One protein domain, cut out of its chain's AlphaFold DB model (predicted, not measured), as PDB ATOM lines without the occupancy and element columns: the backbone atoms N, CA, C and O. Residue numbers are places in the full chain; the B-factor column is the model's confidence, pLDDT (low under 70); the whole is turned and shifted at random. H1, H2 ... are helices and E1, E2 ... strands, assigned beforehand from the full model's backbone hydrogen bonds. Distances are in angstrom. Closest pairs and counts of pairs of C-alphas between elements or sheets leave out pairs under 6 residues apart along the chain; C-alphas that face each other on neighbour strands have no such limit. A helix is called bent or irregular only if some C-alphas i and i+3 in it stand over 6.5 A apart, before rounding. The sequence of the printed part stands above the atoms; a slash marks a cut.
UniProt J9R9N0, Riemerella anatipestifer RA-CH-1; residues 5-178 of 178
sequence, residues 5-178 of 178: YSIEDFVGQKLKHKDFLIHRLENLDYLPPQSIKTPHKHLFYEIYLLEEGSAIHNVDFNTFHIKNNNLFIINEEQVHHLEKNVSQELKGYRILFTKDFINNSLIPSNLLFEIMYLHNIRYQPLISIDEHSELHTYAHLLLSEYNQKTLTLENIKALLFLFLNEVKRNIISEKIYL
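What this domain is: This is residues 5 to 178 of the 178 residues of a protein of Riemerella anatipestifer RA-CH-1 (UniProt J9R9N0). A five-stranded sheet makes the middle slab of this domain; H4, H5 and H6 cover one of its faces, running across the strands, and a smaller three-stranded sheet is partly face to face with its other face. H5 and the long H6 fold back on each other as a helical hairpin. The printed part has 174 residues with six named helices and eight named strands, H1 E1 H2 E2 E3 E4 E5 E6 E7 H3 H4 E8 H5 H6, class mixed. Both sheets, E1 E7 E2 E5 E8 and E4 E3 E6, are antiparallel. The whole is compact, radius of gyration of the C-alphas 15.1 A, and spans 44 by 36 by 27 A.

How they stand to each other: Begin with the large sheet: E1, residues 20 to 24, E7, 91 to 97, E2, 45 to 52, E5, 70 to 74, and E8, 126 to 128. Within hydrogen-bond range you find N 21 and O 96 (E1, E7) at 2.9 A, N 47 and O 95 (E2, E7) at 2.8 A, N 48 and O 72 (E2, E5) at 2.8 A, and N 71 and O 127 (E5, E8) at 2.9 A. The small sheet has E4, residues 62 to 67, E3, 54 to 59, and E6, 80 to 82; look for N 57 and O 64 at 2.8 A in the hairpin E3 and E4, and N 58 and O 81 at 2.9 A between E3 and E6. The two sheets form a sandwich, face to face, 10.5 A centre to centre where they face each other. H4, residues 109 to 122, H5, 135 to 147, and H6, 153 to 176, on one face of the large sheet, make two layers with it, at heights of 10.7, 8.6 and 10.0 A. H5 and H6 touch at Tyr 138 and Phe 163, their closest C-alphas, 5.6 A, at a shallow tilt of 16 degrees, opposite ways. H4 touches H6 with residues 111 to 115 alone, closest C-alphas Ile 115 and Lys 168, 6.5 A, at a steep tilt of 44 degrees. H1, residues 8 to 14, irregular with C-alphas 10 and 13 at 9.8 A, and H3, 99 to 103, only graze the large sheet; H2, 34 to 37, only grazes the small one. E1, H2 and E2 form a split strand-helix-strand unit, E7 between its same-way strands, with a right-handed crossover. Every O i to N i+4 pair is within hydrogen-bond range in H3 and H5, but 1 of 3 in H1, where 1 of 4 O i to N i+3 pairs is, 7 of 10 in H4 and 19 of 20 in H6; H2 is too short for one.

Where its parts are: Find C-alpha 8, where H1 begins, at (64.736, -11.460, -27.648). E2 is 21.9 A long, E7 19.9 A, H5 18.2 A and H4 18.0 A. From C-alpha 153 at (58.369, 3.295, -34.318), H6 runs 35.1 A to C-alpha 176 at (26.017, -10.368, -33.059).

The domain as a whole: The C-alphas farthest apart, those of Lys 149 and Leu 178, are 45.1 A apart. The printed part has no cut, and no link is long. Mean pLDDT of the printed part is 84.9; look for values under 70 at residues 13, 34 to 35, 84 to 88, 117 to 123 and 174 to 178.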
ATOM      1  N   TYR A   5      59.745 -16.002 -20.980       86.81
ATOM      2  CA  TYR A   5      60.585 -15.536 -22.080       86.81
ATOM      3  C   TYR A   5      60.268 -14.088 -22.482       86.81
ATOM      4  O   TYR A   5      59.125 -13.630 -22.415       86.81
ATOM      5  N   SER A   6      61.297 -13.375 -22.924       89.25
ATOM      6  CA  SER A   6      61.236 -12.073 -23.593       89.25
ATOM      7  C   SER A   6      61.225 -12.246 -25.117       89.25
ATOM      8  O   SER A   6      61.505 -13.333 -25.617       89.25
ATOM      9  N   ILE A   7      60.908 -11.194 -25.885       88.50
ATOM     10  CA  ILE A   7      60.893 -11.269 -27.364       88.50
ATOM     11  C   ILE A   7      62.277 -11.665 -27.909       88.50
ATOM     12  O   ILE A   7      62.383 -12.437 -28.864       88.50
ATOM     13  N   GLU A   8      63.346 -11.181 -27.273       87.75
ATOM     14  CA  GLU A   8      64.736 -11.460 -27.648       87.75
ATOM     15  C   GLU A   8      65.071 -12.957 -27.590       87.75
ATOM     16  O   GLU A   8      65.810 -13.450 -28.446       87.75
ATOM     17  N   ASP A   9      64.457 -13.706 -26.669       84.88
ATOM     18  CA  ASP A   9      64.668 -15.152 -26.530       84.88
ATOM     19  C   ASP A   9      64.152 -15.958 -27.736       84.88
ATOM     20  O   ASP A   9      64.591 -17.087 -27.961       84.88
ATOM     21  N   PHE A  10      63.233 -15.395 -28.531       75.38
ATOM     22  CA  PHE A  10      62.646 -16.075 -29.691       75.38
ATOM     23  C   PHE A  10      63.447 -15.876 -30.979       75.38
ATOM     24  O   PHE A  10      63.393 -16.733 -31.857       75.38
ATOM     25  N   VAL A  11      64.152 -14.750 -31.119       73.44
ATOM     26  CA  VAL A  11      64.702 -14.294 -32.413       73.44
ATOM     27  C   VAL A  11      66.200 -13.993 -32.358       73.44
ATOM     28  O   VAL A  11      66.874 -13.967 -33.393       73.44
ATOM     29  N   GLY A  12      66.761 -13.790 -31.164       70.50
ATOM     30  CA  GLY A  12      68.163 -13.431 -30.994       70.50
ATOM     31  C   GLY A  12      68.531 -12.153 -31.758       70.50
ATOM     32  O   GLY A  12      67.842 -11.140 -31.682       70.50
ATOM     33  N   GLN A  13      69.623 -12.196 -32.530       61.44
ATOM     34  CA  GLN A  13      70.243 -11.007 -33.142       61.44
ATOM     35  C   GLN A  13      69.474 -10.388 -34.325       61.44
ATOM     36  O   GLN A  13      69.861  -9.324 -34.801       61.44
ATOM     37  N   LYS A  14      68.411 -11.027 -34.835       72.25
ATOM     38  CA  LYS A  14      67.631 -10.502 -35.978       72.25
ATOM     39  C   LYS A  14      66.561  -9.481 -35.564       72.25
ATOM     40  O   LYS A  14      65.825  -8.973 -36.409       72.25
ATOM     41  N   LEU A  15      66.461  -9.188 -34.271       82.56
ATOM     42  CA  LEU A  15      65.468  -8.280 -33.723       82.56
ATOM     43  C   LEU A  15      65.835  -6.816 -34.018       82.56
ATOM     44  O   LEU A  15      66.907  -6.350 -33.642       82.56
ATOM     45  N   LYS A  16      64.933  -6.075 -34.674       86.75
ATOM     46  CA  LYS A  16      65.122  -4.636 -34.931       86.75
ATOM     47  C   LYS A  16      64.720  -3.764 -33.743       86.75
ATOM     48  O   LYS A  16      65.186  -2.635 -33.638       86.75
ATOM     49  N   HIS A  17      63.848  -4.268 -32.869       89.75
ATOM     50  CA  HIS A  17      63.402  -3.560 -31.677       89.75
ATOM     51  C   HIS A  17      63.051  -4.537 -30.551       89.75
ATOM     52  O   HIS A  17      62.275  -5.463 -30.761       89.75
ATOM     53  N   LYS A  18      63.570  -4.309 -29.341       90.19
ATOM     54  CA  LYS A  18      63.380  -5.212 -28.188       90.19
ATOM     55  C   LYS A  18      61.914  -5.418 -27.773       90.19
ATOM     56  O   LYS A  18      61.555  -6.474 -27.269       90.19
ATOM     57  N   ASP A  19      61.072  -4.411 -28.013       93.06
ATOM     58  CA  ASP A  19      59.684  -4.374 -27.534       93.06
ATOM     59  C   ASP A  19      58.624  -4.695 -28.600       93.06
ATOM     60  O   ASP A  19      57.435  -4.713 -28.284       93.06
ATOM     61  N   PHE A  20      59.020  -4.900 -29.862       94.81
ATOM     62  CA  PHE A  20      58.084  -5.178 -30.955       94.81
ATOM     63  C   PHE A  20      58.726  -6.055 -32.026       94.81
ATOM     64  O   PHE A  20      59.834  -5.780 -32.486       94.81
ATOM     65  N   LEU A  21      57.984  -7.058 -32.484       94.81
ATOM     66  CA  LEU A  21      58.373  -7.933 -33.578       94.81
ATOM     67  C   LEU A  21      57.150  -8.282 -34.424       94.81
ATOM     68  O   LEU A  21      56.094  -8.630 -33.903       94.81
ATOM     69  N   ILE A  22      57.333  -8.286 -35.741       96.50
ATOM     70  CA  ILE A  22      56.407  -8.925 -36.671       96.50
ATOM     71  C   ILE A  22      57.192  -9.739 -37.693       96.50
ATOM     72  O   ILE A  22      58.221  -9.292 -38.201       96.50
ATOM     73  N   HIS A  23      56.705 -10.934 -38.009       94.44
ATOM     74  CA  HIS A  23      57.247 -11.744 -39.093       94.44
ATOM     75  C   HIS A  23      56.180 -12.644 -39.717       94.44
ATOM     76  O   HIS A  23      55.091 -12.829 -39.171       94.44
ATOM     77  N   ARG A  24      56.517 -13.213 -40.878       93.88
ATOM     78  CA  ARG A  24      55.724 -14.254 -41.537       93.88
ATOM     79  C   ARG A  24      55.897 -15.588 -40.810       93.88
ATOM     80  O   ARG A  24      57.024 -15.908 -40.422       93.88
ATOM     81  N   LEU A  25      54.821 -16.351 -40.624       90.81
ATOM     82  CA  LEU A  25      54.857 -17.644 -39.920       90.81
ATOM     83  C   LEU A  25      55.717 -18.681 -40.653       90.81
ATOM     84  O   LEU A  25      56.452 -19.434 -40.019       90.81
ATOM     85  N   GLU A  26      55.696 -18.651 -41.982       90.38
ATOM     86  CA  GLU A  26      56.471 -19.526 -42.859       90.38
ATOM     87  C   GLU A  26      57.967 -19.165 -42.932       90.38
ATOM     88  O   GLU A  26      58.756 -19.869 -43.565       90.38
ATOM     89  N   ASN A  27      58.390 -18.066 -42.299       88.25
ATOM     90  CA  ASN A  27      59.788 -17.662 -42.313       88.25
ATOM     91  C   ASN A  27      60.604 -18.435 -41.266       88.25
ATOM     92  O   ASN A  27      60.543 -18.158 -40.066       88.25
ATOM     93  N   LEU A  28      61.438 -19.359 -41.752       80.81
ATOM     94  CA  LEU A  28      62.265 -20.246 -40.930       80.81
ATOM     95  C   LEU A  28      63.320 -19.516 -40.082       80.81
ATOM     96  O   LEU A  28      63.817 -20.073 -39.103       80.81
ATOM     97  N   ASP A  29      63.636 -18.264 -40.415       80.25
ATOM     98  CA  ASP A  29      64.576 -17.443 -39.652       80.25
ATOM     99  C   ASP A  29      64.089 -17.086 -38.245       80.25
ATOM    100  O   ASP A  29      64.905 -16.701 -37.408       80.25
ATOM    101  N   TYR A  30      62.782 -17.204 -38.002       80.00
ATOM    102  CA  TYR A  30      62.119 -16.858 -36.745       80.00
ATOM    103  C   TYR A  30      61.612 -18.094 -35.990       80.00
ATOM    104  O   TYR A  30      60.740 -17.988 -35.125       80.00
ATOM    105  N   LEU A  31      62.130 -19.283 -36.320       74.25
ATOM    106  CA  LEU A  31      61.780 -20.494 -35.589       74.25
ATOM    107  C   LEU A  31      62.245 -20.386 -34.132       74.25
ATOM    108  O   LEU A  31      63.427 -20.130 -33.886       74.25
ATOM    109  N   PRO A  32      61.357 -20.655 -33.161       72.19
ATOM    110  CA  PRO A  32      61.737 -20.599 -31.766       72.19
ATOM    111  C   PRO A  32      62.808 -21.664 -31.459       72.19
ATOM    112  O   PRO A  32      62.736 -22.791 -31.980       72.19
ATOM    113  N   PRO A  33      63.788 -21.356 -30.590       72.25
ATOM    114  CA  PRO A  33      64.769 -22.333 -30.138       72.25
ATOM    115  C   PRO A  33      64.105 -23.571 -29.520       72.25
ATOM    116  O   PRO A  33      62.971 -23.536 -29.039       72.25
ATOM    117  N   GLN A  34      64.817 -24.706 -29.513       68.44
ATOM    118  CA  GLN A  34      64.242 -25.977 -29.046       68.44
ATOM    119  C   GLN A  34      63.708 -25.925 -27.607       68.44
ATOM    120  O   GLN A  34      62.745 -26.626 -27.303       68.44
ATOM    121  N   SER A  35      64.289 -25.082 -26.753       62.34
ATOM    122  CA  SER A  35      63.851 -24.839 -25.374       62.34
ATOM    123  C   SER A  35      62.423 -24.297 -25.265       62.34
ATOM    124  O   SER A  35      61.764 -24.523 -24.259       62.34
ATOM    125  N   ILE A  36      61.924 -23.632 -26.307       70.12
ATOM    126  CA  ILE A  36      60.587 -23.023 -26.366       70.12
ATOM    127  C   ILE A  36      59.555 -24.013 -26.960       70.12
ATOM    128  O   ILE A  36      58.355 -23.761 -27.001       70.12
ATOM    129  N   LYS A  37      59.988 -25.219 -27.363       71.25
ATOM    130  CA  LYS A  37      59.096 -26.271 -27.891       71.25
ATOM    131  C   LYS A  37      58.331 -27.043 -26.809       71.25
ATOM    132  O   LYS A  37      57.604 -27.974 -27.146       71.25
ATOM    133  N   THR A  38      58.512 -26.706 -25.539       80.88
ATOM    134  CA  THR A  38      57.722 -27.215 -24.408       80.88
ATOM    135  C   THR A  38      56.781 -26.125 -23.896       80.88
ATOM    136  O   THR A  38      56.999 -24.956 -24.220       80.88
ATOM    137  N   PRO A  39      55.757 -26.463 -23.090       86.19
ATOM    138  CA  PRO A  39      54.911 -25.455 -22.460       86.19
ATOM    139  C   PRO A  39      55.731 -24.372 -21.750       86.19
ATOM    140  O   PRO A  39      56.612 -24.686 -20.945       86.19
ATOM    141  N   HIS A  40      55.461 -23.110 -22.072       88.44
ATOM    142  CA  HIS A  40      56.205 -21.953 -21.574       88.44
ATOM    143  C   HIS A  40      55.301 -20.730 -21.418       88.44
ATOM    144  O   HIS A  40      54.132 -20.773 -21.787       88.44
ATOM    145  N   LYS A  41      55.854 -19.662 -20.837       88.94
ATOM    146  CA  LYS A  41      55.199 -18.361 -20.672       88.94
ATOM    147  C   LYS A  41      56.057 -17.272 -21.310       88.94
ATOM    148  O   LYS A  41      57.273 -17.437 -21.416       88.94
ATOM    149  N   HIS A  42      55.463 -16.130 -21.626       90.81
ATOM    150  CA  HIS A  42      56.193 -14.939 -22.061       90.81
ATOM    151  C   HIS A  42      55.691 -13.657 -21.383       90.81
ATOM    152  O   HIS A  42      54.594 -13.619 -20.829       90.81
ATOM    153  N   LEU A  43      56.527 -12.615 -21.412       89.88
ATOM    154  CA  LEU A  43      56.282 -11.286 -20.824       89.88
ATOM    155  C   LEU A  43      55.824 -10.254 -21.873       89.88
ATOM    156  O   LEU A  43      56.128  -9.067 -21.787       89.88
ATOM    157  N   PHE A  44      55.179 -10.730 -22.932       92.06
ATOM    158  CA  PHE A  44      54.664  -9.913 -24.025       92.06
ATOM    159  C   PHE A  44      53.321 -10.468 -24.506       92.06
ATOM    160  O   PHE A  44      52.967 -11.603 -24.182       92.06
ATOM    161  N   TYR A  45      52.590  -9.675 -25.286       92.06
ATOM    162  CA  TYR A  45      51.414 -10.132 -26.023       92.06
ATOM    163  C   TYR A  45      51.845 -10.763 -27.337       92.06
ATOM    164  O   TYR A  45      52.755 -10.259 -27.998       92.06
ATOM    165  N   GLU A  46      51.158 -11.825 -27.731       92.38
ATOM    166  CA  GLU A  46      51.412 -12.532 -28.975       92.38
ATOM    167  C   GLU A  46      50.113 -12.745 -29.748       92.38
ATOM    168  O   GLU A  46      49.096 -13.153 -29.190       92.38
ATOM    169  N   ILE A  47      50.156 -12.457 -31.046       94.19
ATOM    170  CA  ILE A  47      49.032 -12.629 -31.960       94.19
ATOM    171  C   ILE A  47      49.479 -13.482 -33.142       94.19
ATOM    172  O   ILE A  47      50.454 -13.150 -33.821       94.19
ATOM    173  N   TYR A  48      48.719 -14.535 -33.420       93.62
ATOM    174  CA  TYR A  48      48.779 -15.288 -34.665       93.62
ATOM    175  C   TYR A  48      47.623 -14.859 -35.565       93.62
ATOM    176  O   TYR A  48      46.469 -14.897 -35.148       93.62
ATOM    177  N   LEU A  49      47.924 -14.477 -36.803       95.56
ATOM    178  CA  LEU A  49      46.944 -14.183 -37.848       95.56
ATOM    179  C   LEU A  49      47.146 -15.189 -38.984       95.56
ATOM    180  O   LEU A  49      48.134 -15.081 -39.711       95.56
ATOM    181  N   LEU A  50      46.255 -16.179 -39.107       92.75
ATOM    182  CA  LEU A  50      46.418 -17.303 -40.039       92.75
ATOM    183  C   LEU A  50      45.775 -17.020 -41.403       92.75
ATOM    184  O   LEU A  50      44.578 -16.760 -41.500       92.75
ATOM    185  N   GLU A  51      46.573 -17.165 -42.460       92.38
ATOM    186  CA  GLU A  51      46.139 -17.144 -43.863       92.38
ATOM    187  C   GLU A  51      45.901 -18.566 -44.387       92.38
ATOM    188  O   GLU A  51      44.900 -18.839 -45.046       92.38
ATOM    189  N   GLU A  52      46.815 -19.486 -44.072       90.69
ATOM    190  CA  GLU A  52      46.780 -20.866 -44.555       90.69
ATOM    191  C   GLU A  52      47.287 -21.830 -43.482       90.69
ATOM    192  O   GLU A  52      48.231 -21.526 -42.749       90.69
ATOM    193  N   GLY A  53      46.675 -23.009 -43.431       88.62
ATOM    194  CA  GLY A  53      47.048 -24.100 -42.550       88.62
ATOM    195  C   GLY A  53      46.170 -24.180 -41.304       88.62
ATOM    196  O   GLY A  53      45.183 -23.467 -41.123       88.62
ATOM    197  N   SER A  54      46.519 -25.111 -40.430       89.44
ATOM    198  CA  SER A  54      45.846 -25.282 -39.148       89.44
ATOM    199  C   SER A  54      46.848 -25.711 -38.097       89.44
ATOM    200  O   SER A  54      47.882 -26.280 -38.430       89.44
ATOM    201  N   ALA A  55      46.560 -25.418 -36.834       87.25
ATOM    202  CA  ALA A  55      47.363 -25.878 -35.718       87.25
ATOM    203  C   ALA A  55      46.532 -26.125 -34.464       87.25
ATOM    204  O   ALA A  55      45.403 -25.653 -34.330       87.25
ATOM    205  N   ILE A  56      47.114 -26.893 -33.546       88.38
ATOM    206  CA  ILE A  56      46.562 -27.118 -32.218       88.38
ATOM    207  C   ILE A  56      47.413 -26.333 -31.230       88.38
ATOM    208  O   ILE A  56      48.619 -26.563 -31.103       88.38
ATOM    209  N   HIS A  57      46.770 -25.394 -30.547       88.19
ATOM    210  CA  HIS A  57      47.394 -24.536 -29.557       88.19
ATOM    211  C   HIS A  57      46.801 -24.832 -28.190       88.19
ATOM    212  O   HIS A  57      45.604 -24.668 -27.966       88.19
ATOM    213  N   ASN A  58      47.642 -25.265 -27.263       87.38
ATOM    214  CA  ASN A  58      47.246 -25.488 -25.883       87.38
ATOM    215  C   ASN A  58      47.578 -24.233 -25.072       87.38
ATOM    216  O   ASN A  58      48.737 -23.825 -25.079       87.38
ATOM    217  N   VAL A  59      46.602 -23.627 -24.394       87.94
ATOM    218  CA  VAL A  59      46.776 -22.445 -23.524       87.94
ATOM    219  C   VAL A  59      46.062 -22.691 -22.202       87.94
ATOM    220  O   VAL A  59      44.875 -23.009 -22.199       87.94
ATOM    221  N   ASP A  60      46.777 -22.570 -21.082       86.06
ATOM    222  CA  ASP A  60      46.249 -22.745 -19.720       86.06
ATOM    223  C   ASP A  60      45.352 -23.996 -19.581       86.06
ATOM    224  O   ASP A  60      44.261 -23.948 -19.019       86.06
ATOM    225  N   PHE A  61      45.826 -25.128 -20.120       83.31
ATOM    226  CA  PHE A  61      45.153 -26.441 -20.130       83.31
ATOM    227  C   PHE A  61      43.913 -26.569 -21.033       83.31
ATOM    228  O   PHE A  61      43.255 -27.606 -21.005       83.31
ATOM    229  N   ASN A  62      43.619 -25.567 -21.861       85.94
ATOM    230  CA  ASN A  62      42.586 -25.633 -22.892       85.94
ATOM    231  C   ASN A  62      43.218 -25.829 -24.271       85.94
ATOM    232  O   ASN A  62      44.271 -25.260 -24.562       85.94
ATOM    233  N   THR A  63      42.559 -26.607 -25.125       88.81
ATOM    234  CA  THR A  63      43.022 -26.915 -26.481       88.81
ATOM    235  C   THR A  63      42.213 -26.128 -27.505       88.81
ATOM    236  O   THR A  63      40.985 -26.213 -27.534       88.81
ATOM    237  N   PHE A  64      42.900 -25.385 -28.368       88.69
ATOM    238  CA  PHE A  64      42.307 -24.576 -29.429       88.69
ATOM    239  C   PHE A  64      42.777 -25.060 -30.796       88.69
ATOM    240  O   PHE A  64      43.972 -25.243 -31.026       88.69
ATOM    241  N   HIS A  65      41.834 -25.233 -31.717       89.31
ATOM    242  CA  HIS A  65      42.119 -25.555 -33.110       89.31
ATOM    243  C   HIS A  65      42.091 -24.262 -33.921       89.31
ATOM    244  O   HIS A  65      41.017 -23.751 -34.234       89.31
ATOM    245  N   ILE A  66      43.268 -23.728 -34.239       87.69
ATOM    246  CA  ILE A  66      43.410 -22.548 -35.097       87.69
ATOM    247  C   ILE A  66      43.459 -22.997 -36.560       87.69
ATOM    248  O   ILE A  66      44.087 -24.006 -36.883       87.69
ATOM    249  N   LYS A  67      42.786 -22.272 -37.452       89.69
ATOM    250  CA  LYS A  67      42.763 -22.530 -38.902       89.69
ATOM    251  C   LYS A  67      42.734 -21.215 -39.688       89.69
ATOM    252  O   LYS A  67      42.744 -20.144 -39.086       89.69
ATOM    253  N   ASN A  68      42.693 -21.295 -41.018       89.44
ATOM    254  CA  ASN A  68      42.528 -20.133 -41.900       89.44
ATOM    255  C   ASN A  68      41.421 -19.183 -41.406       89.44
ATOM    256  O   ASN A  68      40.376 -19.639 -40.930       89.44
ATOM    257  N   ASN A  69      41.635 -17.876 -41.584       87.81
ATOM    258  CA  ASN A  69      40.723 -16.806 -41.159       87.81
ATOM    259  C   ASN A  69      40.469 -16.793 -39.644       87.81
ATOM    260  O   ASN A  69      39.402 -16.386 -39.175       87.81
ATOM    261  N   ASN A  70      41.437 -17.258 -38.856       90.75
ATOM    262  CA  ASN A  70      41.425 -17.079 -37.414       90.75
ATOM    263  C   ASN A  70      42.554 -16.160 -36.974       90.75
ATOM    264  O   ASN A  70      43.681 -16.218 -37.479       90.75
ATOM    265  N   LEU A  71      42.232 -15.352 -35.972       92.56
ATOM    266  CA  LEU A  71      43.189 -14.615 -35.176       92.56
ATOM    267  C   LEU A  71      43.236 -15.251 -33.786       92.56
ATOM    268  O   LEU A  71      42.198 -15.501 -33.180       92.56
ATOM    269  N   PHE A  72      44.434 -15.538 -33.287       91.56
ATOM    270  CA  PHE A  72      44.641 -16.155 -31.981       91.56
ATOM    271  C   PHE A  72      45.526 -15.275 -31.108       91.56
ATOM    272  O   PHE A  72      46.605 -14.872 -31.542       91.56
ATOM    273  N   ILE A  73      45.070 -14.974 -29.894       91.19
ATOM    274  CA  ILE A  73      45.740 -14.060 -28.963       91.19
ATOM    275  C   ILE A  73      46.244 -14.828 -27.746       91.19
ATOM    276  O   ILE A  73      45.505 -15.593 -27.127       91.19
ATOM    277  N   ILE A  74      47.482 -14.551 -27.349       89.38
ATOM    278  CA  ILE A  74      48.100 -15.062 -26.128       89.38
ATOM    279  C   ILE A  74      48.580 -13.871 -25.311       89.38
ATOM    280  O   ILE A  74      49.313 -13.005 -25.797       89.38
ATOM    281  N   ASN A  75      48.146 -13.823 -24.061       88.88
ATOM    282  CA  ASN A  75      48.524 -12.785 -23.121       88.88
ATOM    283  C   ASN A  75      49.842 -13.098 -22.419       88.88
ATOM    284  O   ASN A  75      50.328 -14.229 -22.395       88.88
ATOM    285  N   GLU A  76      50.360 -12.068 -21.757       88.12
ATOM    286  CA  GLU A  76      51.440 -12.194 -20.788       88.12
ATOM    287  C   GLU A  76      51.120 -13.285 -19.746       88.12
ATOM    288  O   GLU A  76      49.982 -13.439 -19.298       88.12
ATOM    289  N   GLU A  77      52.148 -14.038 -19.357       86.88
ATOM    290  CA  GLU A  77      52.132 -15.056 -18.295       86.88
ATOM    291  C   GLU A  77      51.267 -16.311 -18.526       86.88
ATOM    292  O   GLU A  77      51.354 -17.251 -17.715       86.88
ATOM    293  N   GLN A  78      50.507 -16.390 -19.624       87.56
ATOM    294  CA  GLN A  78      49.780 -17.607 -19.998       87.56
ATOM    295  C   GLN A  78      50.754 -18.733 -20.338       87.56
ATOM    296  O   GLN A  78      51.769 -18.524 -21.004       87.56
ATOM    297  N   VAL A  79      50.461 -19.942 -19.855       87.75
ATOM    298  CA  VAL A  79      51.249 -21.123 -20.222       87.75
ATOM    299  C   VAL A  79      50.702 -21.646 -21.535       87.75
ATOM    300  O   VAL A  79      49.539 -22.044 -21.583       87.75
ATOM    301  N   HIS A  80      51.525 -21.715 -22.577       86.81
ATOM    302  CA  HIS A  80      51.076 -22.242 -23.859       86.81
ATOM    303  C   HIS A  80      52.082 -23.149 -24.562       86.81
ATOM    304  O   HIS A  80      53.280 -23.153 -24.274       86.81
ATOM    305  N   HIS A  81      51.565 -23.952 -25.491       86.50
ATOM    306  CA  HIS A  81      52.333 -24.834 -26.356       86.50
ATOM    307  C   HIS A  81      51.614 -25.053 -27.692       86.50
ATOM    308  O   HIS A  81      50.458 -25.475 -27.716       86.50
ATOM    309  N   LEU A  82      52.329 -24.822 -28.794       84.75
ATOM    310  CA  LEU A  82      51.903 -25.195 -30.142       84.75
ATOM    311  C   LEU A  82      52.337 -26.640 -30.439       84.75
ATOM    312  O   LEU A  82      53.530 -26.948 -30.359       84.75
ATOM    313  N   GLU A  83      51.397 -27.523 -30.778       80.19
ATOM    314  CA  GLU A  83      51.699 -28.945 -30.972       80.19
ATOM    315  C   GLU A  83      52.619 -29.214 -32.174       80.19
ATOM    316  O   GLU A  83      52.430 -28.715 -33.283       80.19
ATOM    317  N   LYS A  84      53.618 -30.077 -31.945       56.91
ATOM    318  CA  LYS A  84      54.790 -30.316 -32.810       56.91
ATOM    319  C   LYS A  84      54.514 -30.906 -34.202       56.91
ATOM    320  O   LYS A  84      55.453 -30.982 -34.987       56.91
ATOM    321  N   ASN A  85      53.284 -31.324 -34.507       52.75
ATOM    322  CA  ASN A  85      52.965 -32.121 -35.699       52.75
ATOM    323  C   ASN A  85      51.882 -31.519 -36.602       52.75
ATOM    324  O   ASN A  85      51.453 -32.180 -37.544       52.75
ATOM    325  N   VAL A  86      51.448 -30.280 -36.361       52.59
ATOM    326  CA  VAL A  86      50.443 -29.630 -37.216       52.59
ATOM    327  C   VAL A  86      51.095 -28.720 -38.260       52.59
ATOM    328  O   VAL A  86      50.668 -27.600 -38.500       52.59
ATOM    329  N   SER A  87      52.165 -29.205 -38.898       44.38
ATOM    330  CA  SER A  87      52.754 -28.554 -40.069       44.38
ATOM    331  C   SER A  87      52.023 -28.998 -41.341       44.38
ATOM    332  O   SER A  87      52.569 -29.713 -42.179       44.38
ATOM    333  N   GLN A  88      50.776 -28.565 -41.503       55.78
ATOM    334  CA  GLN A  88      50.480 -27.954 -42.796       55.78
ATOM    335  C   GLN A  88      51.144 -26.581 -42.718       55.78
ATOM    336  O   GLN A  88      50.971 -25.911 -41.705       55.78
ATOM    337  N   GLU A  89      52.004 -26.239 -43.677       76.12
ATOM    338  CA  GLU A  89      52.833 -25.025 -43.656       76.12
ATOM    339  C   GLU A  89      51.990 -23.802 -43.260       76.12
ATOM    340  O   GLU A  89      51.226 -23.289 -44.074       76.12
ATOM    341  N   LEU A  90      52.077 -23.378 -41.989       86.25
ATOM    342  CA  LEU A  90      51.314 -22.233 -41.505       86.25
ATOM    343  C   LEU A  90      51.804 -21.002 -42.253       86.25
ATOM    344  O   LEU A  90      52.989 -20.669 -42.185       86.25
ATOM    345  N   LYS A  91      50.884 -20.310 -42.918       91.56
ATOM    346  CA  LYS A  91      51.150 -19.009 -43.527       91.56
ATOM    347  C   LYS A  91      50.344 -17.945 -42.827       91.56
ATOM    348  O   LYS A  91      49.213 -18.176 -42.396       91.56
ATOM    349  N   GLY A  92      50.940 -16.770 -42.723       94.25
ATOM    350  CA  GLY A  92      50.316 -15.616 -42.100       94.25
ATOM    351  C   GLY A  92      51.322 -14.827 -41.288       94.25
ATOM    352  O   GLY A  92      52.506 -14.792 -41.621       94.25
ATOM    353  N   TYR A  93      50.859 -14.193 -40.216       96.06
ATOM    354  CA  TYR A  93      51.674 -13.281 -39.420       96.06
ATOM    355  C   TYR A  93      51.724 -13.695 -37.957       96.06
ATOM    356  O   TYR A  93      50.735 -14.152 -37.383       96.06
ATOM    357  N   ARG A  94      52.886 -13.461 -37.348       94.00
ATOM    358  CA  ARG A  94      53.083 -13.482 -35.901       94.00
ATOM    359  C   ARG A  94      53.469 -12.076 -35.461       94.00
ATOM    360  O   ARG A  94      54.424 -11.519 -36.004       94.00
ATOM    361  N   ILE A  95      52.725 -11.504 -34.521       96.31
ATOM    362  CA  ILE A  95      52.924 -10.139 -34.015       96.31
ATOM    363  C   ILE A  95      53.146 -10.217 -32.508       96.31
ATOM    364  O   ILE A  95      52.304 -10.754 -31.794       96.31
ATOM    365  N   LEU A  96      54.278  -9.704 -32.032       95.12
ATOM    366  CA  LEU A  96      54.657  -9.698 -30.623       95.12
ATOM    367  C   LEU A  96      54.931  -8.268 -30.177       95.12
ATOM    368  O   LEU A  96      55.619  -7.521 -30.877       95.12
ATOM    369  N   PHE A  97      54.444  -7.895 -28.998       94.44
ATOM    370  CA  PHE A  97      54.754  -6.595 -28.411       94.44
ATOM    371  C   PHE A  97      54.639  -6.593 -26.892       94.44
ATOM    372  O   PHE A  97      53.781  -7.257 -26.312       94.44
ATOM    373  N   THR A  98      55.505  -5.825 -26.236       93.12
ATOM    374  CA  THR A  98      55.483  -5.684 -24.776       93.12
ATOM    375  C   THR A  98      54.421  -4.679 -24.338       93.12
ATOM    376  O   THR A  98      53.991  -3.805 -25.098       93.12
ATOM    377  N   LYS A  99      54.017  -4.754 -23.070       89.19
ATOM    378  CA  LYS A  99      53.154  -3.739 -22.458       89.19
ATOM    379  C   LYS A  99      53.768  -2.335 -22.520       89.19
ATOM    380  O   LYS A  99      53.060  -1.364 -22.783       89.19
ATOM    381  N   ASP A 100      55.084  -2.228 -22.351       90.38
ATOM    382  CA  ASP A 100      55.812  -0.958 -22.431       90.38
ATOM    383  C   ASP A 100      55.785  -0.348 -23.837       90.38
ATOM    384  O   ASP A 100      55.738   0.879 -23.975       90.38
ATOM    385  N   PHE A 101      55.736  -1.176 -24.886       91.62
ATOM    386  CA  PHE A 101      55.545  -0.694 -26.253       91.62
ATOM    387  C   PHE A 101      54.225   0.069 -26.409       91.62
ATOM    388  O   PHE A 101      54.188   1.147 -27.010       91.62
ATOM    389  N   ILE A 102      53.156  -0.479 -25.824       87.00
ATOM    390  CA  ILE A 102      51.807   0.092 -25.863       87.00
ATOM    391  C   ILE A 102      51.705   1.328 -24.971       87.00
ATOM    392  O   ILE A 102      51.177   2.346 -25.414       87.00
ATOM    393  N   ASN A 103      52.248   1.280 -23.753       85.69
ATOM    394  CA  ASN A 103      52.208   2.407 -22.813       85.69
ATOM    395  C   ASN A 103      52.861   3.676 -23.384       85.69
ATOM    396  O   ASN A 103      52.459   4.785 -23.049       85.69
ATOM    397  N   ASN A 104      53.843   3.517 -24.276       83.00
ATOM    398  CA  ASN A 104      54.524   4.615 -24.963       83.00
ATOM    399  C   ASN A 104      53.892   4.964 -26.326       83.00
ATOM    400  O   ASN A 104      54.588   5.434 -27.232       83.00
ATOM    401  N   SER A 105      52.603   4.688 -26.521       83.31
ATOM    402  CA  SER A 105      51.884   4.914 -27.779       83.31
ATOM    403  C   SER A 105      50.570   5.672 -27.563       83.31
ATOM    404  O   SER A 105      50.166   5.938 -26.437       83.31
ATOM    405  N   LEU A 106      49.887   6.011 -28.660       80.50
ATOM    406  CA  LEU A 106      48.546   6.609 -28.626       80.50
ATOM    407  C   LEU A 106      47.431   5.576 -28.378       80.50
ATOM    408  O   LEU A 106      46.254   5.933 -28.398       80.50
ATOM    409  N   ILE A 107      47.780   4.303 -28.185       84.12
ATOM    410  CA  ILE A 107      46.820   3.221 -27.978       84.12
ATOM    411  C   ILE A 107      46.188   3.387 -26.588       84.12
ATOM    412  O   ILE A 107      46.898   3.327 -25.582       84.12
ATOM    413  N   PRO A 108      44.860   3.564 -26.495       83.44
ATOM    414  CA  PRO A 108      44.186   3.698 -25.214       83.44
ATOM    415  C   PRO A 108      44.331   2.426 -24.372       83.44
ATOM    416  O   PRO A 108      44.111   1.314 -24.860       83.44
ATOM    417  N   SER A 109      44.636   2.576 -23.082       77.81
ATOM    418  CA  SER A 109      44.794   1.444 -22.157       77.81
ATOM    419  C   SER A 109      43.535   0.574 -22.057       77.81
ATOM    420  O   SER A 109      43.633  -0.643 -21.902       77.81
ATOM    421  N   ASN A 110      42.347   1.169 -22.213       80.38
ATOM    422  CA  ASN A 110      41.083   0.437 -22.238       80.38
ATOM    423  C   ASN A 110      40.934  -0.448 -23.483       80.38
ATOM    424  O   ASN A 110      40.361  -1.524 -23.370       80.38
ATOM    425  N   LEU A 111      41.475  -0.053 -24.644       82.44
ATOM    426  CA  LEU A 111      41.428  -0.882 -25.854       82.44
ATOM    427  C   LEU A 111      42.225  -2.174 -25.650       82.44
ATOM    428  O   LEU A 111      41.723  -3.262 -25.933       82.44
ATOM    429  N   LEU A 112      43.442  -2.057 -25.107       80.88
ATOM    430  CA  LEU A 112      44.269  -3.218 -24.790       80.88
ATOM    431  C   LEU A 112      43.590  -4.095 -23.731       80.88
ATOM    432  O   LEU A 112      43.540  -5.307 -23.892       80.88
ATOM    433  N   PHE A 113      43.019  -3.497 -22.682       78.50
ATOM    434  CA  PHE A 113      42.285  -4.239 -21.657       78.50
ATOM    435  C   PHE A 113      41.068  -4.986 -22.226       78.50
ATOM    436  O   PHE A 113      40.836  -6.141 -21.878       78.50
ATOM    437  N   GLU A 114      40.301  -4.372 -23.125       78.06
ATOM    438  CA  GLU A 114      39.138  -5.011 -23.747       78.06
ATOM    439  C   GLU A 114      39.527  -6.210 -24.624       78.06
ATOM    440  O   GLU A 114      38.928  -7.279 -24.494       78.06
ATOM    441  N   ILE A 115      40.541  -6.052 -25.478       77.00
ATOM    442  CA  ILE A 115      40.990  -7.108 -26.397       77.00
ATOM    443  C   ILE A 115      41.759  -8.189 -25.636       77.00
ATOM    444  O   ILE A 115      41.411  -9.365 -25.685       77.00
ATOM    445  N   MET A 116      42.803  -7.793 -24.914       72.62
ATOM    446  CA  MET A 116      43.737  -8.735 -24.307       72.62
ATOM    447  C   MET A 116      43.172  -9.326 -23.031       72.62
ATOM    448  O   MET A 116      43.262 -10.523 -22.822       72.62
ATOM    449  N   TYR A 117      42.543  -8.539 -22.163       68.38
ATOM    450  CA  TYR A 117      42.128  -9.051 -20.860       68.38
ATOM    451  C   TYR A 117      40.686  -9.566 -20.871       68.38
ATOM    452  O   TYR A 117      40.433 -10.709 -20.501       68.38
ATOM    453  N   LEU A 118      39.722  -8.757 -21.317       59.16
ATOM    454  CA  LEU A 118      38.310  -9.136 -21.239       59.16
ATOM    455  C   LEU A 118      37.932 -10.225 -22.243       59.16
ATOM    456  O   LEU A 118      37.201 -11.137 -21.867       59.16
ATOM    457  N   HIS A 119      38.400 -10.159 -23.490       58.00
ATOM    458  CA  HIS A 119      38.060 -11.178 -24.484       58.00
ATOM    459  C   HIS A 119      38.795 -12.500 -24.235       58.00
ATOM    460  O   HIS A 119      38.163 -13.554 -24.170       58.00
ATOM    461  N   ASN A 120      40.112 -12.437 -24.025       57.19
ATOM    462  CA  ASN A 120      40.945 -13.629 -23.876       57.19
ATOM    463  C   ASN A 120      40.616 -14.415 -22.591       57.19
ATOM    464  O   ASN A 120      40.414 -15.622 -22.644       57.19
ATOM    465  N   ILE A 121      40.479 -13.735 -21.442       58.19
ATOM    466  CA  ILE A 121      40.264 -14.421 -20.152       58.19
ATOM    467  C   ILE A 121      38.815 -14.878 -19.982       58.19
ATOM    468  O   ILE A 121      38.571 -15.891 -19.330       58.19
ATOM    469  N   ARG A 122      37.836 -14.130 -20.511       56.41
ATOM    470  CA  ARG A 122      36.418 -14.424 -20.248       56.41
ATOM    471  C   ARG A 122      35.684 -15.134 -21.382       56.41
ATOM    472  O   ARG A 122      34.652 -15.720 -21.070       56.41
ATOM    473  N   TYR A 123      36.138 -15.071 -22.642       54.28
ATOM    474  CA  TYR A 123      35.272 -15.468 -23.762       54.28
ATOM    475  C   TYR A 123      35.900 -16.336 -24.862       54.28
ATOM    476  O   TYR A 123      35.239 -17.302 -25.213       54.28
ATOM    477  N   GLN A 124      37.115 -16.085 -25.370       73.25
ATOM    478  CA  GLN A 124      37.828 -16.985 -26.306       73.25
ATOM    479  C   GLN A 124      39.147 -16.326 -26.776       73.25
ATOM    480  O   GLN A 124      39.114 -15.209 -27.285       73.25
ATOM    481  N   PRO A 125      40.320 -16.979 -26.689       82.44
ATOM    482  CA  PRO A 125      41.545 -16.477 -27.332       82.44
ATOM    483  C   PRO A 125      41.499 -16.561 -28.867       82.44
ATOM    484  O   PRO A 125      42.349 -15.981 -29.539       82.44
ATOM    485  N   LEU A 126      40.520 -17.289 -29.412       88.56
ATOM    486  CA  LEU A 126      40.282 -17.495 -30.836       88.56
ATOM    487  C   LEU A 126      39.207 -16.526 -31.339       88.56
ATOM    488  O   LEU A 126      38.115 -16.506 -30.785       88.56
ATOM    489  N   ILE A 127      39.512 -15.760 -32.383       89.38
ATOM    490  CA  ILE A 127      38.604 -14.790 -33.006       89.38
ATOM    491  C   ILE A 127      38.418 -15.169 -34.473       89.38
ATOM    492  O   ILE A 127      39.398 -15.365 -35.205       89.38
ATOM    493  N   SER A 128      37.162 -15.253 -34.904       89.62
ATOM    494  CA  SER A 128      36.811 -15.448 -36.312       89.62
ATOM    495  C   SER A 128      36.977 -14.137 -37.085       89.62
ATOM    496  O   SER A 128      36.527 -13.085 -36.638       89.62
ATOM    497  N   ILE A 129      37.638 -14.188 -38.242       91.00
ATOM    498  CA  ILE A 129      37.879 -13.000 -39.068       91.00
ATOM    499  C   ILE A 129      36.746 -12.846 -40.082       91.00
ATOM    500  O   ILE A 129      36.463 -13.770 -40.846       91.00
ATOM    501  N   ASP A 130      36.119 -11.673 -40.081       89.06
ATOM    502  CA  ASP A 130      35.105 -11.266 -41.051       89.06
ATOM    503  C   ASP A 130      35.699 -11.161 -42.467       89.06
ATOM    504  O   ASP A 130      36.849 -10.752 -42.640       89.06
ATOM    505  N   GLU A 131      34.926 -11.509 -43.496       85.81
ATOM    506  CA  GLU A 131      35.401 -11.496 -44.887       85.81
ATOM    507  C   GLU A 131      35.764 -10.094 -45.405       85.81
ATOM    508  O   GLU A 131      36.548  -9.968 -46.345       85.81
ATOM    509  N   HIS A 132      35.230  -9.040 -44.782       89.38
ATOM    510  CA  HIS A 132      35.522  -7.641 -45.094       89.38
ATOM    511  C   HIS A 132      36.577  -7.024 -44.165       89.38
ATOM    512  O   HIS A 132      36.789  -5.813 -44.182       89.38
ATOM    513  N   SER A 133      37.220  -7.836 -43.325       94.44
ATOM    514  CA  SER A 133      38.216  -7.380 -42.361       94.44
ATOM    515  C   SER A 133      39.521  -6.945 -43.031       94.44
ATOM    516  O   SER A 133      40.101  -7.673 -43.837       94.44
ATOM    517  N   GLU A 134      40.070  -5.805 -42.608       96.56
ATOM    518  CA  GLU A 134      41.349  -5.279 -43.107       96.56
ATOM    519  C   GLU A 134      42.565  -5.770 -42.294       96.56
ATOM    520  O   GLU A 134      43.670  -5.232 -42.415       96.56
ATOM    521  N   LEU A 135      42.411  -6.801 -41.449       96.56
ATOM    522  CA  LEU A 135      43.495  -7.300 -40.584       96.56
ATOM    523  C   LEU A 135      44.749  -7.695 -41.370       96.56
ATOM    524  O   LEU A 135      45.860  -7.347 -40.965       96.56
ATOM    525  N   HIS A 136      44.585  -8.387 -42.500       96.25
ATOM    526  CA  HIS A 136      45.709  -8.787 -43.350       96.25
ATOM    527  C   HIS A 136      46.386  -7.578 -44.000       96.25
ATOM    528  O   HIS A 136      47.616  -7.531 -44.060       96.25
ATOM    529  N   THR A 137      45.610  -6.569 -44.409       97.56
ATOM    530  CA  THR A 137      46.128  -5.297 -44.929       97.56
ATOM    531  C   THR A 137      46.988  -4.599 -43.877       97.56
ATOM    532  O   THR A 137      48.141  -4.247 -44.142       97.56
ATOM    533  N   TYR A 138      46.483  -4.451 -42.651       98.06
ATOM    534  CA  TYR A 138      47.237  -3.819 -41.569       98.06
ATOM    535  C   TYR A 138      48.474  -4.628 -41.155       98.06
ATOM    536  O   TYR A 138      49.531  -4.038 -40.930       98.06
ATOM    537  N   ALA A 139      48.389  -5.960 -41.106       98.12
ATOM    538  CA  ALA A 139      49.539  -6.819 -40.820       98.12
ATOM    539  C   ALA A 139      50.620  -6.725 -41.911       98.12
ATOM    540  O   ALA A 139      51.813  -6.657 -41.602       98.12
ATOM    541  N   HIS A 140      50.216  -6.643 -43.180       98.19
ATOM    542  CA  HIS A 140      51.133  -6.419 -44.294       98.19
ATOM    543  C   HIS A 140      51.850  -5.067 -44.175       98.19
ATOM    544  O   HIS A 140      53.073  -5.003 -44.308       98.19
ATOM    545  N   LEU A 141      51.113  -3.991 -43.880       98.38
ATOM    546  CA  LEU A 141      51.687  -2.657 -43.683       98.38
ATOM    547  C   LEU A 141      52.644  -2.618 -42.484       98.38
ATOM    548  O   LEU A 141      53.733  -2.058 -42.600       98.38
ATOM    549  N   LEU A 142      52.282  -3.263 -41.369       97.94
ATOM    550  CA  LEU A 142      53.158  -3.426 -40.203       97.94
ATOM    551  C   LEU A 142      54.465  -4.125 -40.578       97.94
ATOM    552  O   LEU A 142      55.540  -3.651 -40.217       97.94
ATOM    553  N   LEU A 143      54.385  -5.237 -41.311       97.62
ATOM    554  CA  LEU A 143      55.564  -5.985 -41.740       97.62
ATOM    555  C   LEU A 143      56.426  -5.170 -42.711       97.62
ATOM    556  O   LEU A 143      57.653  -5.201 -42.618       97.62
ATOM    557  N   SER A 144      55.794  -4.437 -43.628       97.25
ATOM    558  CA  SER A 144      56.477  -3.559 -44.578       97.25
ATOM    559  C   SER A 144      57.256  -2.457 -43.857       97.25
ATOM    560  O   SER A 144      58.451  -2.302 -44.107       97.25
ATOM    561  N   GLU A 145      56.626  -1.756 -42.907       97.06
ATOM    562  CA  GLU A 145      57.284  -0.747 -42.066       97.06
ATOM    563  C   GLU A 145      58.403  -1.376 -41.223       97.06
ATOM    564  O   GLU A 145      59.522  -0.867 -41.202       97.06
ATOM    565  N   TYR A 146      58.150  -2.533 -40.598       95.88
ATOM    566  CA  TYR A 146      59.155  -3.236 -39.800       95.88
ATOM    567  C   TYR A 146      60.390  -3.592 -40.636       95.88
ATOM    568  O   TYR A 146      61.527  -3.490 -40.172       95.88
ATOM    569  N   ASN A 147      60.198  -3.953 -41.905       94.19
ATOM    570  CA  ASN A 147      61.275  -4.326 -42.813       94.19
ATOM    571  C   ASN A 147      61.993  -3.141 -43.473       94.19
ATOM    572  O   ASN A 147      63.059  -3.366 -44.051       94.19
ATOM    573  N   GLN A 148      61.518  -1.901 -43.311       94.44
ATOM    574  CA  GLN A 148      62.220  -0.716 -43.810       94.44
ATOM    575  C   GLN A 148      63.661  -0.644 -43.291       94.44
ATOM    576  O   GLN A 148      63.994  -1.110 -42.194       94.44
ATOM    577  N   LYS A 149      64.544  -0.040 -44.098       89.81
ATOM    578  CA  LYS A 149      65.948   0.185 -43.717       89.81
ATOM    579  C   LYS A 149      66.044   1.051 -42.460       89.81
ATOM    580  O   LYS A 149      66.863   0.774 -41.589       89.81
ATOM    581  N   THR A 150      65.188   2.064 -42.383       90.50
ATOM    582  CA  THR A 150      65.004   2.904 -41.202       90.50
ATOM    583  C   THR A 150      63.607   2.644 -40.669       90.50
ATOM    584  O   THR A 150      62.630   3.014 -41.312       90.50
ATOM    585  N   LEU A 151      63.529   1.974 -39.523       89.62
ATOM    586  CA  LEU A 151      62.278   1.692 -38.831       89.62
ATOM    587  C   LEU A 151      61.745   2.964 -38.165       89.62
ATOM    588  O   LEU A 151      62.469   3.575 -37.376       89.62
ATOM    589  N   THR A 152      60.483   3.316 -38.410       94.12
ATOM    590  CA  THR A 152      59.804   4.405 -37.695       94.12
ATOM    591  C   THR A 152      58.838   3.814 -36.672       94.12
ATOM    592  O   THR A 152      57.791   3.265 -37.017       94.12
ATOM    593  N   LEU A 153      59.173   3.910 -35.382       93.38
ATOM    594  CA  LEU A 153      58.369   3.295 -34.318       93.38
ATOM    595  C   LEU A 153      56.979   3.924 -34.197       93.38
ATOM    596  O   LEU A 153      56.023   3.246 -33.835       93.38
ATOM    597  N   GLU A 154      56.851   5.203 -34.522       94.19
ATOM    598  CA  GLU A 154      55.598   5.943 -34.556       94.19
ATOM    599  C   GLU A 154      54.651   5.371 -35.617       94.19
ATOM    600  O   GLU A 154      53.468   5.181 -35.331       94.19
ATOM    601  N   ASN A 155      55.176   5.000 -36.793       95.50
ATOM    602  CA  ASN A 155      54.397   4.332 -37.837       95.50
ATOM    603  C   ASN A 155      53.946   2.947 -37.370       95.50
ATOM    604  O   ASN A 155      52.768   2.621 -37.495       95.50
ATOM    605  N   ILE A 156      54.845   2.155 -36.772       96.69
ATOM    606  CA  ILE A 156      54.487   0.844 -36.205       96.69
ATOM    607  C   ILE A 156      53.386   0.986 -35.156       96.69
ATOM    608  O   ILE A 156      52.400   0.258 -35.201       96.69
ATOM    609  N   LYS A 157      53.513   1.940 -34.229       95.38
ATOM    610  CA  LYS A 157      52.512   2.190 -33.183       95.38
ATOM    611  C   LYS A 157      51.165   2.609 -33.768       95.38
ATOM    612  O   LYS A 157      50.133   2.118 -33.317       95.38
ATOM    613  N   ALA A 158      51.159   3.484 -34.775       95.50
ATOM    614  CA  ALA A 158      49.936   3.909 -35.453       95.50
ATOM    615  C   ALA A 158      49.265   2.746 -36.200       95.50
ATOM    616  O   ALA A 158      48.064   2.528 -36.056       95.50
ATOM    617  N   LEU A 159      50.038   1.955 -36.944       97.12
ATOM    618  CA  LEU A 159      49.534   0.778 -37.652       97.12
ATOM    619  C   LEU A 159      49.035  -0.300 -36.680       97.12
ATOM    620  O   LEU A 159      47.983  -0.888 -36.913       97.12
ATOM    621  N   LEU A 160      49.730  -0.513 -35.559       96.38
ATOM    622  CA  LEU A 160      49.307  -1.440 -34.510       96.38
ATOM    623  C   LEU A 160      48.003  -0.972 -33.857       96.38
ATOM    624  O   LEU A 160      47.121  -1.783 -33.596       96.38
ATOM    625  N   PHE A 161      47.837   0.335 -33.640       95.19
ATOM    626  CA  PHE A 161      46.574   0.890 -33.161       95.19
ATOM    627  C   PHE A 161      45.421   0.609 -34.133       95.19
ATOM    628  O   PHE A 161      44.352   0.172 -33.703       95.19
ATOM    629  N   LEU A 162      45.623   0.824 -35.438       96.19
ATOM    630  CA  LEU A 162      44.610   0.519 -36.455       96.19
ATOM    631  C   LEU A 162      44.284  -0.978 -36.491       96.19
ATOM    632  O   LEU A 162      43.108  -1.340 -36.468       96.19
ATOM    633  N   PHE A 163      45.311  -1.828 -36.443       96.62
ATOM    634  CA  PHE A 163      45.168  -3.278 -36.362       96.62
ATOM    635  C   PHE A 163      44.323  -3.696 -35.150       96.62
ATOM    636  O   PHE A 163      43.338  -4.407 -35.305       96.62
ATOM    637  N   LEU A 164      44.640  -3.209 -33.945       94.25
ATOM    638  CA  LEU A 164      43.903  -3.558 -32.725       94.25
ATOM    639  C   LEU A 164      42.449  -3.062 -32.751       94.25
ATOM    640  O   LEU A 164      41.553  -3.758 -32.276       94.25
ATOM    641  N   ASN A 165      42.175  -1.894 -33.337       93.62
ATOM    642  CA  ASN A 165      40.790  -1.459 -33.539       93.62
ATOM    643  C   ASN A 165      40.028  -2.380 -34.497       93.62
ATOM    644  O   ASN A 165      38.839  -2.618 -34.286       93.62
ATOM    645  N   GLU A 166      40.696  -2.905 -35.524       94.94
ATOM    646  CA  GLU A 166      40.091  -3.884 -36.426       94.94
ATOM    647  C   GLU A 166      39.828  -5.218 -35.716       94.94
ATOM    648  O   GLU A 166      38.737  -5.776 -35.833       94.94
ATOM    649  N   VAL A 167      40.755  -5.685 -34.872       92.81
ATOM    650  CA  VAL A 167      40.522  -6.860 -34.009       92.81
ATOM    651  C   VAL A 167      39.263  -6.660 -33.166       92.81
ATOM    652  O   VAL A 167      38.393  -7.528 -33.124       92.81
ATOM    653  N   LYS A 168      39.113  -5.485 -32.544       90.06
ATOM    654  CA  LYS A 168      37.919  -5.150 -31.760       90.06
ATOM    655  C   LYS A 168      36.631  -5.180 -32.593       90.06
ATOM    656  O   LYS A 168      35.607  -5.620 -32.072       90.06
ATOM    657  N   ARG A 169      36.652  -4.740 -33.857       90.75
ATOM    658  CA  ARG A 169      35.477  -4.832 -34.746       90.75
ATOM    659  C   ARG A 169      35.074  -6.284 -35.007       90.75
ATOM    660  O   ARG A 169      33.891  -6.586 -34.885       90.75
ATOM    661  N   ASN A 170      36.042  -7.167 -35.254       89.31
ATOM    662  CA  ASN A 170      35.795  -8.602 -35.458       89.31
ATOM    663  C   ASN A 170      35.236  -9.283 -34.190       89.31
ATOM    664  O   ASN A 170      34.297 -10.066 -34.265       89.31
ATOM    665  N   ILE A 171      35.721  -8.906 -32.999       85.62
ATOM    666  CA  ILE A 171      35.155  -9.387 -31.721       85.62
ATOM    667  C   ILE A 171      33.681  -8.974 -31.558       85.62
ATOM    668  O   ILE A 171      32.866  -9.723 -31.019       85.62
ATOM    669  N   ILE A 172      33.331  -7.746 -31.953       79.81
ATOM    670  CA  ILE A 172      31.957  -7.244 -31.829       79.81
ATOM    671  C   ILE A 172      31.035  -7.943 -32.832       79.81
ATOM    672  O   ILE A 172      29.919  -8.292 -32.454       79.81
ATOM    673  N   SER A 173      31.479  -8.159 -34.077       72.88
ATOM    674  CA  SER A 173      30.660  -8.833 -35.090       72.88
ATOM    675  C   SER A 173      30.361 -10.282 -34.706       72.88
ATOM    676  O   SER A 173      29.209 -10.691 -34.805       72.88
ATOM    677  N   GLU A 174      31.334 -11.024 -34.170       66.75
ATOM    678  CA  GLU A 174      31.147 -12.414 -33.723       66.75
ATOM    679  C   GLU A 174      30.043 -12.542 -32.660       66.75
ATOM    680  O   GLU A 174      29.227 -13.460 -32.707       66.75
ATOM    681  N   LYS A 175      29.928 -11.559 -31.757       62.19
ATOM    682  CA  LYS A 175      28.871 -11.516 -30.730       62.19
ATOM    683  C   LYS A 175      27.473 -11.203 -31.260       62.19
ATOM    684  O   LYS A 175      26.514 -11.429 -30.535       62.19
ATOM    685  N   ILE A 176      27.336 -10.641 -32.461       57.78
ATOM    686  CA  ILE A 176      26.017 -10.368 -33.059       57.78
ATOM    687  C   ILE A 176      25.386 -11.666 -33.589       57.78
ATOM    688  O   ILE A 176      24.164 -11.759 -33.683       57.78
ATOM    689  N   TYR A 177      26.207 -12.667 -33.913       46.72
ATOM    690  CA  TYR A 177      25.770 -13.932 -34.504       46.72
ATOM    691  C   TYR A 177      25.643 -15.094 -33.499       46.72
ATOM    692  O   TYR A 177      25.352 -16.216 -33.918       46.72
ATOM    693  N   LEU A 178      25.832 -14.833 -32.198       46.44
ATOM    694  CA  LEU A 178      25.651 -15.777 -31.082       46.44
ATOM    695  C   LEU A 178      24.446 -15.382 -30.222       46.44
ATOM    696  O   LEU A 178      23.702 -16.303 -29.814       46.44
TER     697      LEU A 178